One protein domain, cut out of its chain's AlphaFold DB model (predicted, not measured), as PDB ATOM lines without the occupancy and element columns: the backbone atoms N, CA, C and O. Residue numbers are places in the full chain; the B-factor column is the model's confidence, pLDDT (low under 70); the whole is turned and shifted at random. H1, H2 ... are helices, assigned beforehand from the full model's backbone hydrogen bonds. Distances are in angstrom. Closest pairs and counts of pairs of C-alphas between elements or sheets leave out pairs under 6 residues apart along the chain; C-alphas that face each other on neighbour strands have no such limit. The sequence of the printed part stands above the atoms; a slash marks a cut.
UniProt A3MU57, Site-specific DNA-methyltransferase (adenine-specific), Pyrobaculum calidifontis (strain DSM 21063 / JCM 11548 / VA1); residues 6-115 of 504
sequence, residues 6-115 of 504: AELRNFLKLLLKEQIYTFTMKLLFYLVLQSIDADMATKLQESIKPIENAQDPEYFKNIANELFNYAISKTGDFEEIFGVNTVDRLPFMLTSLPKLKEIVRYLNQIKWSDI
ATOM      1  N   ALA A   6      -2.456  30.844 206.230       85.00
ATOM      2  CA  ALA A   6      -2.082  32.243 206.415       85.00
ATOM      3  C   ALA A   6      -0.592  32.464 206.101       85.00
ATOM      4  O   ALA A   6      -0.247  33.378 205.348       85.00
ATOM      5  N   GLU A   7       0.281  31.587 206.599       79.12
ATOM      6  CA  GLU A   7       1.706  31.565 206.259       79.12
ATOM      7  C   GLU A   7       1.919  31.328 204.762       79.12
ATOM      8  O   GLU A   7       2.726  32.022 204.145       79.12
ATOM      9  N   LEU A   8       1.163  30.405 204.153       83.88
ATOM     10  CA  LEU A   8       1.243  30.143 202.716       83.88
ATOM     11  C   LEU A   8       0.855  31.384 201.905       83.88
ATOM     12  O   LEU A   8       1.571  31.763 200.980       83.88
ATOM     13  N   ARG A   9      -0.239  32.064 202.269       85.94
ATOM     14  CA  ARG A   9      -0.656  33.314 201.613       85.94
ATOM     15  C   ARG A   9       0.401  34.407 201.738       85.94
ATOM     16  O   ARG A   9       0.650  35.106 200.760       85.94
ATOM     17  N   ASN A  10       1.023  34.564 202.906       81.31
ATOM     18  CA  ASN A  10       2.089  35.549 203.100       81.31
ATOM     19  C   ASN A  10       3.332  35.210 202.270       81.31
ATOM     20  O   ASN A  10       3.879  36.090 201.607       81.31
ATOM     21  N   PHE A  11       3.723  33.938 202.234       81.50
ATOM     22  CA  PHE A  11       4.828  33.465 201.406       81.50
ATOM     23  C   PHE A  11       4.575  33.707 199.910       81.50
ATOM     24  O   PHE A  11       5.421  34.274 199.222       81.50
ATOM     25  N   LEU A  12       3.382  33.371 199.410       84.06
ATOM     26  CA  LEU A  12       2.998  33.625 198.015       84.06
ATOM     27  C   LEU A  12       2.978  35.123 197.681       84.06
ATOM     28  O   LEU A  12       3.439  35.517 196.613       84.06
ATOM     29  N   LYS A  13       2.496  35.975 198.595       84.06
ATOM     30  CA  LYS A  13       2.557  37.437 198.427       84.06
ATOM     31  C   LYS A  13       3.996  37.941 198.313       84.06
ATOM     32  O   LYS A  13       4.254  38.800 197.474       84.06
ATOM     33  N   LEU A  14       4.916  37.424 199.130       80.94
ATOM     34  CA  LEU A  14       6.337  37.782 199.067       80.94
ATOM     35  C   LEU A  14       6.962  37.366 197.730       80.94
ATOM     36  O   LEU A  14       7.626  38.186 197.107       80.94
ATOM     37  N   LEU A  15       6.683  36.149 197.250       84.19
ATOM     38  CA  LEU A  15       7.164  35.683 195.944       84.19
ATOM     39  C   LEU A  15       6.642  36.538 194.784       84.19
ATOM     40  O   LEU A  15       7.407  36.889 193.890       84.19
ATOM     41  N   LEU A  16       5.355  36.903 194.804       85.62
ATOM     42  CA  LEU A  16       4.764  37.776 193.785       85.62
ATOM     43  C   LEU A  16       5.374  39.180 193.814       85.62
ATOM     44  O   LEU A  16       5.678  39.733 192.760       85.62
ATOM     45  N   LYS A  17       5.581  39.754 195.008       84.44
ATOM     46  CA  LYS A  17       6.297  41.029 195.155       84.44
ATOM     47  C   LYS A  17       7.695  40.913 194.552       84.44
ATOM     48  O   LYS A  17       8.044  41.716 193.694       84.44
ATOM     49  N   GLU A  18       8.462  39.898 194.945       85.19
ATOM     50  CA  GLU A  18       9.827  39.689 194.459       85.19
ATOM     51  C   GLU A  18       9.881  39.538 192.931       85.19
ATOM     52  O   GLU A  18      10.695  40.199 192.295       85.19
ATOM     53  N   GLN A  19       8.965  38.772 192.327       89.88
ATOM     54  CA  GLN A  19       8.850  38.644 190.869       89.88
ATOM     55  C   GLN A  19       8.634  40.002 190.181       89.88
ATOM     56  O   GLN A  19       9.309  40.313 189.198       89.88
ATOM     57  N   ILE A  20       7.714  40.827 190.694       88.75
ATOM     58  CA  ILE A  20       7.420  42.151 190.126       88.75
ATOM     59  C   ILE A  20       8.632  43.079 190.272       88.75
ATOM     60  O   ILE A  20       8.977  43.779 189.317       88.75
ATOM     61  N   TYR A  21       9.308  43.064 191.424       86.81
ATOM     62  CA  TYR A  21      10.511  43.869 191.649       86.81
ATOM     63  C   TYR A  21      11.658  43.450 190.739       86.81
ATOM     64  O   TYR A  21      12.243  44.310 190.088       86.81
ATOM     65  N   THR A  22      11.944  42.150 190.636       89.00
ATOM     66  CA  THR A  22      12.972  41.631 189.730       89.00
ATOM     67  C   THR A  22      12.686  42.047 188.288       89.00
ATOM     68  O   THR A  22      13.566  42.607 187.639       89.00
ATOM     69  N   PHE A  23      11.452  41.867 187.805       91.19
ATOM     70  CA  PHE A  23      11.064  42.314 186.464       91.19
ATOM     71  C   PHE A  23      11.265  43.824 186.276       91.19
ATOM     72  O   PHE A  23      11.871  44.252 185.294       91.19
ATOM     73  N   THR A  24      10.802  44.627 187.237       89.69
ATOM     74  CA  THR A  24      10.899  46.094 187.190       89.69
ATOM     75  C   THR A  24      12.354  46.554 187.170       89.69
ATOM     76  O   THR A  24      12.700  47.423 186.380       89.69
ATOM     77  N   MET A  25      13.222  45.948 187.985       88.00
ATOM     78  CA  MET A  25      14.652  46.264 188.024       88.00
ATOM     79  C   MET A  25      15.353  45.905 186.714       88.00
ATOM     80  O   MET A  25      16.129  46.715 186.214       88.00
ATOM     81  N   LYS A  26      15.059  44.733 186.129       91.62
ATOM     82  CA  LYS A  26      15.604  44.345 184.817       91.62
ATOM     83  C   LYS A  26      15.168  45.324 183.732       91.62
ATOM     84  O   LYS A  26      16.000  45.814 182.976       91.62
ATOM     85  N   LEU A  27      13.875  45.648 183.680       90.94
ATOM     86  CA  LEU A  27      13.341  46.584 182.695       90.94
ATOM     87  C   LEU A  27      13.934  47.986 182.862       90.94
ATOM     88  O   LEU A  27      14.359  48.593 181.884       90.94
ATOM     89  N   LEU A  28      14.003  48.483 184.096       88.94
ATOM     90  CA  LEU A  28      14.617  49.766 184.406       88.94
ATOM     91  C   LEU A  28      16.081  49.795 183.958       88.94
ATOM     92  O   LEU A  28      16.491  50.723 183.270       88.94
ATOM     93  N   PHE A  29      16.859  48.763 184.291       89.31
ATOM     94  CA  PHE A  29      18.261  48.684 183.896       89.31
ATOM     95  C   PHE A  29      18.435  48.638 182.372       89.31
ATOM     96  O   PHE A  29      19.290  49.334 181.835       89.31
ATOM     97  N   TYR A  30      17.578  47.901 181.662       89.94
ATOM     98  CA  TYR A  30      17.555  47.883 180.199       89.94
ATOM     99  C   TYR A  30      17.321  49.281 179.599       89.94
ATOM    100  O   TYR A  30      18.073  49.710 178.724       89.94
ATOM    101  N   LEU A  31      16.320  50.013 180.100       87.31
ATOM    102  CA  LEU A  31      15.989  51.365 179.628       87.31
ATOM    103  C   LEU A  31      17.100  52.376 179.942       87.31
ATOM    104  O   LEU A  31      17.428  53.219 179.111       87.31
ATOM    105  N   VAL A  32      17.714  52.254 181.118       85.06
ATOM    106  CA  VAL A  32      18.877  53.048 181.529       85.06
ATOM    107  C   VAL A  32      20.065  52.808 180.589       85.06
ATOM    108  O   VAL A  32      20.707  53.762 180.149       85.06
ATOM    109  N   LEU A  33      20.346  51.552 180.225       84.88
ATOM    110  CA  LEU A  33      21.398  51.234 179.256       84.88
ATOM    111  C   LEU A  33      21.089  51.826 177.874       84.88
ATOM    112  O   LEU A  33      21.977  52.420 177.268       84.88
ATOM    113  N   GLN A  34      19.843  51.725 177.399       83.00
ATOM    114  CA  GLN A  34      19.414  52.325 176.127       83.00
ATOM    115  C   GLN A  34      19.577  53.848 176.088       83.00
ATOM    116  O   GLN A  34      19.783  54.415 175.021       83.00
ATOM    117  N   SER A  35      19.428  54.534 177.218       76.50
ATOM    118  CA  SER A  35      19.353  55.994 177.233       76.50
ATOM    119  C   SER A  35      20.671  56.694 177.518       76.50
ATOM    120  O   SER A  35      20.874  57.822 177.081       76.50
ATOM    121  N   ILE A  36      21.527  56.077 178.337       71.81
ATOM    122  CA  ILE A  36      22.754  56.721 178.820       71.81
ATOM    123  C   ILE A  36      23.799  56.795 177.708       71.81
ATOM    124  O   ILE A  36      24.741  57.583 177.791       71.81
ATOM    125  N   ASP A  37      23.663  55.971 176.670       70.88
ATOM    126  CA  ASP A  37      24.701  55.820 175.672       70.88
ATOM    127  C   ASP A  37      24.162  55.426 174.295       70.88
ATOM    128  O   ASP A  37      23.322  54.541 174.173       70.88
ATOM    129  N   ALA A  38      24.686  56.066 173.247       73.00
ATOM    130  CA  ALA A  38      24.251  55.839 171.872       73.00
ATOM    131  C   ALA A  38      24.691  54.474 171.306       73.00
ATOM    132  O   ALA A  38      23.967  53.898 170.491       73.00
ATOM    133  N   ASP A  39      25.842  53.937 171.728       73.56
ATOM    134  CA  ASP A  39      26.287  52.593 171.333       73.56
ATOM    135  C   ASP A  39      25.421  51.529 172.017       73.56
ATOM    136  O   ASP A  39      24.911  50.627 171.350       73.56
ATOM    137  N   MET A  40      25.127  51.689 173.312       79.06
ATOM    138  CA  MET A  40      24.163  50.826 174.005       79.06
ATOM    139  C   MET A  40      22.750  50.955 173.429       79.06
ATOM    140  O   MET A  40      22.116  49.929 173.211       79.06
ATOM    141  N   ALA A  41      22.275  52.156 173.089       76.94
ATOM    142  CA  ALA A  41      21.005  52.355 172.383       76.94
ATOM    143  C   ALA A  41      20.963  51.586 171.055       76.94
ATOM    144  O   ALA A  41      19.954  50.982 170.698       76.94
ATOM    145  N   THR A  42      22.083  51.587 170.328       76.38
ATOM    146  CA  THR A  42      22.228  50.891 169.045       76.38
ATOM    147  C   THR A  42      22.275  49.375 169.226       76.38
ATOM    148  O   THR A  42      21.682  48.632 168.446       76.38
ATOM    149  N   LYS A  43      22.948  48.887 170.269       75.44
ATOM    150  CA  LYS A  43      22.972  47.458 170.605       75.44
ATOM    151  C   LYS A  43      21.607  46.985 171.095       75.44
ATOM    152  O   LYS A  43      21.158  45.910 170.707       75.44
ATOM    153  N   LEU A  44      20.929  47.803 171.890       78.56
ATOM    154  CA  LEU A  44      19.643  47.547 172.522       78.56
ATOM    155  C   LEU A  44      18.488  48.172 171.720       78.56
ATOM    156  O   LEU A  44      17.693  48.904 172.276       78.56
ATOM    157  N   GLN A  45      18.373  47.920 170.414       72.50
ATOM    158  CA  GLN A  45      17.326  48.541 169.576       72.50
ATOM    159  C   GLN A  45      15.926  47.926 169.709       72.50
ATOM    160  O   GLN A  45      14.959  48.499 169.200       72.50
ATOM    161  N   GLU A  46      15.806  46.759 170.343       73.56
ATOM    162  CA  GLU A  46      14.530  46.055 170.446       73.56
ATOM    163  C   GLU A  46      13.470  46.918 171.134       73.56
ATOM    164  O   GLU A  46      13.671  47.500 172.205       73.56
ATOM    165  N   SER A  47      12.316  47.033 170.479       69.56
ATOM    166  CA  SER A  47      11.239  47.866 170.990       69.56
ATOM    167  C   SER A  47      10.575  47.179 172.170       69.56
ATOM    168  O   SER A  47      10.238  46.004 172.099       69.56
ATOM    169  N   ILE A  48      10.265  47.940 173.219       77.94
ATOM    170  CA  ILE A  48       9.430  47.447 174.320       77.94
ATOM    171  C   ILE A  48       7.923  47.501 174.005       77.94
ATOM    172  O   ILE A  48       7.108  46.975 174.762       77.94
ATOM    173  N   LYS A  49       7.522  48.079 172.859       75.88
ATOM    174  CA  LYS A  49       6.114  48.145 172.412       75.88
ATOM    175  C   LYS A  49       5.401  46.783 172.359       75.88
ATOM    176  O   LYS A  49       4.220  46.738 172.704       75.88
ATOM    177  N   PRO A  50       6.038  45.665 171.956       78.12
ATOM    178  CA  PRO A  50       5.401  44.353 172.003       78.12
ATOM    179  C   PRO A  50       5.011  43.943 173.434       78.12
ATOM    180  O   PRO A  50       3.927  43.393 173.625       78.12
ATOM    181  N   ILE A  51       5.810  44.305 174.449       79.75
ATOM    182  CA  ILE A  51       5.486  44.085 175.873       79.75
ATOM    183  C   ILE A  51       4.241  44.899 176.263       79.75
ATOM    184  O   ILE A  51       3.295  44.379 176.862       79.75
ATOM    185  N   GLU A  52       4.183  46.172 175.853       77.19
ATOM    186  CA  GLU A  52       3.034  47.064 176.092       77.19
ATOM    187  C   GLU A  52       1.740  46.612 175.397       77.19
ATOM    188  O   GLU A  52       0.645  47.040 175.783       77.19
ATOM    189  N   ASN A  53       1.843  45.746 174.390       81.25
ATOM    190  CA  ASN A  53       0.727  45.248 173.589       81.25
ATOM    191  C   ASN A  53       0.394  43.775 173.857       81.25
ATOM    192  O   ASN A  53      -0.541  43.253 173.250       81.25
ATOM    193  N   ALA A  54       1.084  43.129 174.800       83.75
ATOM    194  CA  ALA A  54       0.862  41.725 175.123       83.75
ATOM    195  C   ALA A  54      -0.597  41.440 175.525       83.75
ATOM    196  O   ALA A  54      -1.184  42.186 176.317       83.75
ATOM    197  N   GLN A  55      -1.179  40.389 174.946       82.88
ATOM    198  CA  GLN A  55      -2.597  40.045 175.108       82.88
ATOM    199  C   GLN A  55      -2.849  39.184 176.348       82.88
ATOM    200  O   GLN A  55      -3.896  39.300 176.981       82.88
ATOM    201  N   ASP A  56      -1.863  38.376 176.731       90.50
ATOM    202  CA  ASP A  56      -1.922  37.480 177.877       90.50
ATOM    203  C   ASP A  56      -0.586  37.473 178.660       90.50
ATOM    204  O   ASP A  56       0.435  37.978 178.173       90.50
ATOM    205  N   PRO A  57      -0.578  36.947 179.902       90.12
ATOM    206  CA  PRO A  57       0.606  36.966 180.764       90.12
ATOM    207  C   PRO A  57       1.769  36.096 180.280       90.12
ATOM    208  O   PRO A  57       2.919  36.393 180.608       90.12
ATOM    209  N   GLU A  58       1.494  35.021 179.541       89.88
ATOM    210  CA  GLU A  58       2.526  34.124 179.020       89.88
ATOM    211  C   GLU A  58       3.261  34.799 177.865       89.88
ATOM    212  O   GLU A  58       4.489  34.888 177.875       89.88
ATOM    213  N   TYR A  59       2.515  35.399 176.940       88.56
ATOM    214  CA  TYR A  59       3.080  36.195 175.860       88.56
ATOM    215  C   TYR A  59       3.862  37.409 176.382       88.56
ATOM    216  O   TYR A  59       4.978  37.661 175.930       88.56
ATOM    217  N   PHE A  60       3.340  38.116 177.394       90.44
ATOM    218  CA  PHE A  60       4.065  39.201 178.075       90.44
ATOM    219  C   PHE A  60       5.426  38.732 178.605       90.44
ATOM    220  O   PHE A  60       6.447  39.381 178.378       90.44
ATOM    221  N   LYS A  61       5.436  37.589 179.298       90.62
ATOM    222  CA  LYS A  61       6.644  37.003 179.878       90.62
ATOM    223  C   LYS A  61       7.651  36.591 178.808       90.62
ATOM    224  O   LYS A  61       8.841  36.845 178.975       90.62
ATOM    225  N   ASN A  62       7.187  35.966 177.729       88.75
ATOM    226  CA  ASN A  62       8.053  35.495 176.654       88.75
ATOM    227  C   ASN A  62       8.764  36.663 175.968       88.75
ATOM    228  O   ASN A  62       9.987  36.638 175.879       88.75
ATOM    229  N   ILE A  63       8.038  37.731 175.622       87.56
ATOM    230  CA  ILE A  63       8.650  38.935 175.037       87.56
ATOM    231  C   ILE A  63       9.639  39.580 176.016       87.56
ATOM    232  O   ILE A  63      10.735  39.971 175.621       87.56
ATOM    233  N   ALA A  64       9.285  39.692 177.301       89.00
ATOM    234  CA  ALA A  64      10.198  40.242 178.302       89.00
ATOM    235  C   ALA A  64      11.501  39.428 178.403       89.00
ATOM    236  O   ALA A  64      12.589  39.997 178.447       89.00
ATOM    237  N   ASN A  65      11.404  38.098 178.394       89.75
ATOM    238  CA  ASN A  65      12.571  37.220 178.419       89.75
ATOM    239  C   ASN A  65      13.404  37.330 177.138       89.75
ATOM    240  O   ASN A  65      14.630  37.349 177.220       89.75
ATOM    241  N   GLU A  66      12.768  37.425 175.970       87.69
ATOM    242  CA  GLU A  66      13.459  37.669 174.699       87.69
ATOM    243  C   GLU A  66      14.232  38.989 174.733       87.69
ATOM    244  O   GLU A  66      15.402  39.008 174.357       87.69
ATOM    245  N   LEU A  67      13.637  40.056 175.275       88.81
ATOM    246  CA  LEU A  67      14.293  41.354 175.446       88.81
ATOM    247  C   LEU A  67      15.553  41.255 176.322       88.81
ATOM    248  O   LEU A  67      16.607  41.792 175.978       88.81
ATOM    249  N   PHE A  68      15.461  40.555 177.454       91.56
ATOM    250  CA  PHE A  68      16.584  40.389 178.378       91.56
ATOM    251  C   PHE A  68      17.677  39.480 177.804       91.56
ATOM    252  O   PHE A  68      18.858  39.814 177.881       91.56
ATOM    253  N   ASN A  69      17.302  38.380 177.147       88.75
ATOM    254  CA  ASN A  69      18.248  37.507 176.449       88.75
ATOM    255  C   ASN A  69      18.947  38.242 175.300       88.75
ATOM    256  O   ASN A  69      20.154  38.089 175.097       88.75
ATOM    257  N   TYR A  70      18.206  39.080 174.573       86.31
ATOM    258  CA  TYR A  70      18.754  39.949 173.547       86.31
ATOM    259  C   TYR A  70      19.810  40.891 174.140       86.31
ATOM    260  O   TYR A  70      20.920  40.954 173.608       86.31
ATOM    261  N   ALA A  71      19.525  41.533 175.280       86.19
ATOM    262  CA  ALA A  71      20.479  42.405 175.964       86.19
ATOM    263  C   ALA A  71      21.789  41.685 176.318       86.19
ATOM    264  O   ALA A  71      22.864  42.201 176.005       86.19
ATOM    265  N   ILE A  72      21.716  40.468 176.871       86.88
ATOM    266  CA  ILE A  72      22.902  39.638 177.159       86.88
ATOM    267  C   ILE A  72      23.674  39.352 175.867       86.88
ATOM    268  O   ILE A  72      24.877  39.589 175.786       86.88
ATOM    269  N   SER A  73      22.980  38.888 174.822       84.69
ATOM    270  CA  SER A  73      23.619  38.486 173.563       84.69
ATOM    271  C   SER A  73      24.325  39.637 172.838       84.69
ATOM    272  O   SER A  73      25.356  39.423 172.204       84.69
ATOM    273  N   LYS A  74      23.781  40.858 172.923       82.38
ATOM    274  CA  LYS A  74      24.305  42.033 172.214       82.38
ATOM    275  C   LYS A  74      25.383  42.779 172.979       82.38
ATOM    276  O   LYS A  74      26.253  43.378 172.353       82.38
ATOM    277  N   THR A  75      25.314  42.770 174.305       79.06
ATOM    278  CA  THR A  75      26.315  43.432 175.151       79.06
ATOM    279  C   THR A  75      27.478  42.504 175.491       79.06
ATOM    280  O   THR A  75      28.587  42.984 175.695       79.06
ATOM    281  N   GLY A  76      27.250  41.183 175.516       77.94
ATOM    282  CA  GLY A  76      28.223  40.203 176.001       77.94
ATOM    283  C   GLY A  76      28.431  40.248 177.522       77.94
ATOM    284  O   GLY A  76      29.349  39.591 178.024       77.94
ATOM    285  N   ASP A  77      27.596  41.012 178.231       83.69
ATOM    286  CA  ASP A  77      27.678  41.310 179.659       83.69
ATOM    287  C   ASP A  77      26.264  41.324 180.294       83.69
ATOM    288  O   ASP A  77      25.273  40.958 179.656       83.69
ATOM    289  N   PHE A  78      26.161  41.715 181.565       86.81
ATOM    290  CA  PHE A  78      24.931  41.872 182.346       86.81
ATOM    291  C   PHE A  78      24.114  40.585 182.548       86.81
ATOM    292  O   PHE A  78      22.960  40.650 182.983       86.81
ATOM    293  N   GLU A  79      24.700  39.412 182.286       86.56
ATOM    294  CA  GLU A  79      24.076  38.099 182.513       86.56
ATOM    295  C   GLU A  79      23.597  37.947 183.961       86.56
ATOM    296  O   GLU A  79      22.494  37.466 184.206       86.56
ATOM    297  N   GLU A  80      24.362  38.481 184.912       87.94
ATOM    298  CA  GLU A  80      24.020  38.474 186.333       87.94
ATOM    299  C   GLU A  80      22.741  39.257 186.683       87.94
ATOM    300  O   GLU A  80      22.170  39.061 187.759       87.94
ATOM    301  N   ILE A  81      22.298  40.162 185.802       88.56
ATOM    302  CA  ILE A  81      21.063  40.941 185.962       88.56
ATOM    303  C   ILE A  81      19.952  40.361 185.097       88.56
ATOM    304  O   ILE A  81      18.851  40.129 185.587       88.56
ATOM    305  N   PHE A  82      20.213  40.143 183.810       89.69
ATOM    306  CA  PHE A  82      19.191  39.756 182.841       89.69
ATOM    307  C   PHE A  82      18.880  38.256 182.844       89.69
ATOM    308  O   PHE A  82      17.760  37.879 182.487       89.69
ATOM    309  N   GLY A  83      19.812  37.417 183.303       85.06
ATOM    310  CA  GLY A  83      19.692  35.960 183.341       85.06
ATOM    311  C   GLY A  83      18.496  35.454 184.154       85.06
ATOM    312  O   GLY A  83      17.934  36.158 184.995       85.06
ATOM    313  N   VAL A  84      18.063  34.225 183.869       85.25
ATOM    314  CA  VAL A  84      16.840  33.648 184.449       85.25
ATOM    315  C   VAL A  84      17.051  33.248 185.911       85.25
ATOM    316  O   VAL A  84      17.798  32.317 186.211       85.25
ATOM    317  N   ASN A  85      16.280  33.864 186.808       83.12
ATOM    318  CA  ASN A  85      16.292  33.589 188.245       83.12
ATOM    319  C   ASN A  85      15.093  32.727 188.684       83.12
ATOM    320  O   ASN A  85      14.156  32.474 187.926       83.12
ATOM    321  N   THR A  86      15.087  32.273 189.943       82.75
ATOM    322  CA  THR A  86      14.024  31.405 190.491       82.75
ATOM    323  C   THR A  86      12.626  32.015 190.356       82.75
ATOM    324  O   THR A  86      11.697  31.322 189.949       82.75
ATOM    325  N   VAL A  87      12.474  33.310 190.654       85.00
ATOM    326  CA  VAL A  87      11.181  34.015 190.566       85.00
ATOM    327  C   VAL A  87      10.747  34.291 189.127       85.00
ATOM    328  O   VAL A  87       9.551  34.319 188.855       85.00
ATOM    329  N   ASP A  88      11.688  34.380 188.181       85.69
ATOM    330  CA  ASP A  88      11.372  34.552 186.756       85.69
ATOM    331  C   ASP A  88      10.682  33.314 186.177       85.69
ATOM    332  O   ASP A  88       9.978  33.392 185.174       85.69
ATOM    333  N   ARG A  89      10.839  32.145 186.809       86.56
ATOM    334  CA  ARG A  89      10.163  30.909 186.387       86.56
ATOM    335  C   ARG A  89       8.675  30.918 186.721       86.56
ATOM    336  O   ARG A  89       7.914  30.241 186.037       86.56
ATOM    337  N   LEU A  90       8.240  31.727 187.687       87.81
ATOM    338  CA  LEU A  90       6.830  31.843 188.054       87.81
ATOM    339  C   LEU A  90       6.014  32.474 186.907       87.81
ATOM    340  O   LEU A  90       6.533  33.327 186.177       87.81
ATOM    341  N   PRO A  91       4.757  32.058 186.683       88.06
ATOM    342  CA  PRO A  91       3.873  32.728 185.734       88.06
ATOM    343  C   PRO A  91       3.435  34.090 186.285       88.06
ATOM    344  O   PRO A  91       3.314  34.265 187.498       88.06
ATOM    345  N   PHE A  92       3.171  35.056 185.404       89.25
ATOM    346  CA  PHE A  92       2.455  36.267 185.804       89.25
ATOM    347  C   PHE A  92       0.957  35.977 185.882       89.25
ATOM    348  O   PHE A  92       0.401  35.246 185.064       89.25
ATOM    349  N   MET A  93       0.281  36.574 186.862       87.75
ATOM    350  CA  MET A  93      -1.163  36.409 187.015       87.75
ATOM    351  C   MET A  93      -1.907  37.307 186.024       87.75
ATOM    352  O   MET A  93      -1.546  38.475 185.866       87.75
ATOM    353  N   LEU A  94      -3.000  36.820 185.425       87.88
ATOM    354  CA  LEU A  94      -3.826  37.608 184.495       87.88
ATOM    355  C   LEU A  94      -4.268  38.952 185.092       87.88
ATOM    356  O   LEU A  94      -4.220  39.984 184.431       87.88
ATOM    357  N   THR A  95      -4.609  38.956 186.380       87.94
ATOM    358  CA  THR A  95      -5.004  40.157 187.130       87.94
ATOM    359  C   THR A  95      -3.873  41.171 187.328       87.94
ATOM    360  O   THR A  95      -4.148  42.343 187.580       87.94
ATOM    361  N   SER A  96      -2.609  40.751 187.220       88.31
ATOM    362  CA  SER A  96      -1.434  41.625 187.352       88.31
ATOM    363  C   SER A  96      -1.023  42.289 186.035       88.31
ATOM    364  O   SER A  96      -0.407  43.354 186.058       88.31
ATOM    365  N   LEU A  97      -1.415  41.710 184.893       89.94
ATOM    366  CA  LEU A  97      -0.979  42.145 183.566       89.94
ATOM    367  C   LEU A  97      -1.273  43.629 183.272       89.94
ATOM    368  O   LEU A  97      -0.352  44.313 182.827       89.94
ATOM    369  N   PRO A  98      -2.471  44.189 183.552       90.50
ATOM    370  CA  PRO A  98      -2.727  45.609 183.295       90.50
ATOM    371  C   PRO A  98      -1.744  46.539 184.019       90.50
ATOM    372  O   PRO A  98      -1.211  47.457 183.401       90.50
ATOM    373  N   LYS A  99      -1.443  46.246 185.292       90.69
ATOM    374  CA  LYS A  99      -0.503  47.017 186.121       90.69
ATOM    375  C   LYS A  99       0.944  46.854 185.659       90.69
ATOM    376  O   LYS A  99       1.699  47.817 185.653       90.69
ATOM    377  N   LEU A 100       1.340  45.654 185.231       90.88
ATOM    378  CA  LEU A 100       2.675  45.428 184.668       90.88
ATOM    379  C   LEU A 100       2.887  46.244 183.389       90.88
ATOM    380  O   LEU A 100       3.918  46.892 183.229       90.88
ATOM    381  N   LYS A 101       1.889  46.272 182.500       90.50
ATOM    382  CA  LYS A 101       1.927  47.076 181.269       90.50
ATOM    383  C   LYS A 101       1.943  48.575 181.568       90.50
ATOM    384  O   LYS A 101       2.574  49.335 180.842       90.50
ATOM    385  N   GLU A 102       1.267  48.999 182.630       90.75
ATOM    386  CA  GLU A 102       1.311  50.371 183.136       90.75
ATOM    387  C   GLU A 102       2.726  50.755 183.602       90.75
ATOM    388  O   GLU A 102       3.245  51.774 183.153       90.75
ATOM    389  N   ILE A 103       3.394  49.898 184.389       89.31
ATOM    390  CA  ILE A 103       4.804  50.082 184.785       89.31
ATOM    391  C   ILE A 103       5.698  50.225 183.549       89.31
ATOM    392  O   ILE A 103       6.497  51.156 183.484       89.31
ATOM    393  N   VAL A 104       5.539  49.349 182.548       91.06
ATOM    394  CA  VAL A 104       6.333  49.416 181.310       91.06
ATOM    395  C   VAL A 104       6.165  50.767 180.617       91.06
ATOM    396  O   VAL A 104       7.160  51.419 180.309       91.06
ATOM    397  N   ARG A 105       4.921  51.227 180.435       89.38
ATOM    398  CA  ARG A 105       4.636  52.519 179.791       89.38
ATOM    399  C   ARG A 105       5.206  53.693 180.577       89.38
ATOM    400  O   ARG A 105       5.767  54.596 179.965       89.38
ATOM    401  N   TYR A 106       5.077  53.687 181.903       89.31
ATOM    402  CA  TYR A 106       5.623  54.754 182.740       89.31
ATOM    403  C   TYR A 106       7.143  54.837 182.636       89.31
ATOM    404  O   TYR A 106       7.676  55.920 182.409       89.31
ATOM    405  N   LEU A 107       7.842  53.705 182.748       87.50
ATOM    406  CA  LEU A 107       9.302  53.692 182.658       87.50
ATOM    407  C   LEU A 107       9.798  54.107 181.265       87.50
ATOM    408  O   LEU A 107      10.815  54.786 181.165       87.50
ATOM    409  N   ASN A 108       9.068  53.756 180.203       85.50
ATOM    410  CA  ASN A 108       9.393  54.128 178.821       85.50
ATOM    411  C   ASN A 108       9.277  55.637 178.545       85.50
ATOM    412  O   ASN A 108       9.947  56.175 177.669       85.50
ATOM    413  N   GLN A 109       8.403  56.339 179.273       86.50
ATOM    414  CA  GLN A 109       8.197  57.782 179.102       86.50
ATOM    415  C   GLN A 109       9.314  58.625 179.729       86.50
ATOM    416  O   GLN A 109       9.422  59.819 179.438       86.50
ATOM    417  N   ILE A 110      10.132  58.031 180.598       85.56
ATOM    418  CA  ILE A 110      11.206  58.731 181.296       85.56
ATOM    419  C   ILE A 110      12.409  58.877 180.361       85.56
ATOM    420  O   ILE A 110      12.920  57.907 179.803       85.56
ATOM    421  N   LYS A 111      12.910  60.109 180.229       81.19
ATOM    422  CA  LYS A 111      14.181  60.393 179.555       81.19
ATOM    423  C   LYS A 111      15.344  60.100 180.492       81.19
ATOM    424  O   LYS A 111      15.900  60.989 181.127       81.19
ATOM    425  N   TRP A 112      15.703  58.830 180.573       82.44
ATOM    426  CA  TRP A 112      16.790  58.347 181.423       82.44
ATOM    427  C   TRP A 112      18.166  58.950 181.068       82.44
ATOM    428  O   TRP A 112      19.038  58.994 181.929       82.44
ATOM    429  N   SER A 113      18.343  59.493 179.856       74.69
ATOM    430  CA  SER A 113      19.541  60.238 179.426       74.69
ATOM    431  C   SER A 113      19.780  61.522 180.221       74.69
ATOM    432  O   SER A 113      20.918  61.955 180.379       74.69
ATOM    433  N   ASP A 114      18.701  62.136 180.709       78.06
ATOM    434  CA  ASP A 114      18.733  63.433 181.391       78.06
ATOM    435  C   ASP A 114      18.949  63.255 182.906       78.06
ATOM    436  O   ASP A 114      19.081  64.226 183.654       78.06
ATOM    437  N   ILE A 115      18.972  62.003 183.371       76.31
ATOM    438  CA  ILE A 115      19.094  61.632 184.774       76.31
ATOM    439  C   ILE A 115      20.536  61.206 185.037       76.31
ATOM    440  O   ILE A 115      21.078  60.329 184.368       76.31
TER     441      ILE A 115
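This is residues 6 to 115 of the 504 residues of the protein "Site-specific DNA-methyltransferase (adenine-specific)" of Pyrobaculum calidifontis (strain DSM 21063 / JCM 11548 / VA1) (UniProt A3MU57). Three helices, H1, H4 and H6, form a loose bundle on the later part of long H1, whose residues 6 to 14 stick out. Short H2, H3 and H5 pack on H4. The printed part has 110 residues with six named helices, H1 to H6 in order, and no named strand: all helix, compact, radius of gyration of the C-alphas 14.3 A, spans 49 by 26 by 26 A.

H1, residues 6 to 36, touches H6, residues 94 to 109, at a shallow tilt of 26 degrees, closest C-alphas Leu 28 and Leu 107, 6.8 A. H1 only just touches H4, residues 57 to 75, with 3 pairs of C-alphas within 8 A, the closest Tyr 30 and Ala 71, 7.5 A. In H1 and H4 every O i to N i+4 pair is within hydrogen-bond range; in H6, 10 of 12.

H1 spans 44.5 A from C-alpha 6 at (-2.082, 32.243, 206.415); H4 27.1 A; H6 24.1 A, to C-alpha 109 at (8.197, 57.782, 179.102). H2 is residues 38 to 43, H3 49 to 52, H5 79 to 82.

The printed part has no cut. The link H5 to H6 is long. Residue 47 is under pLDDT 70.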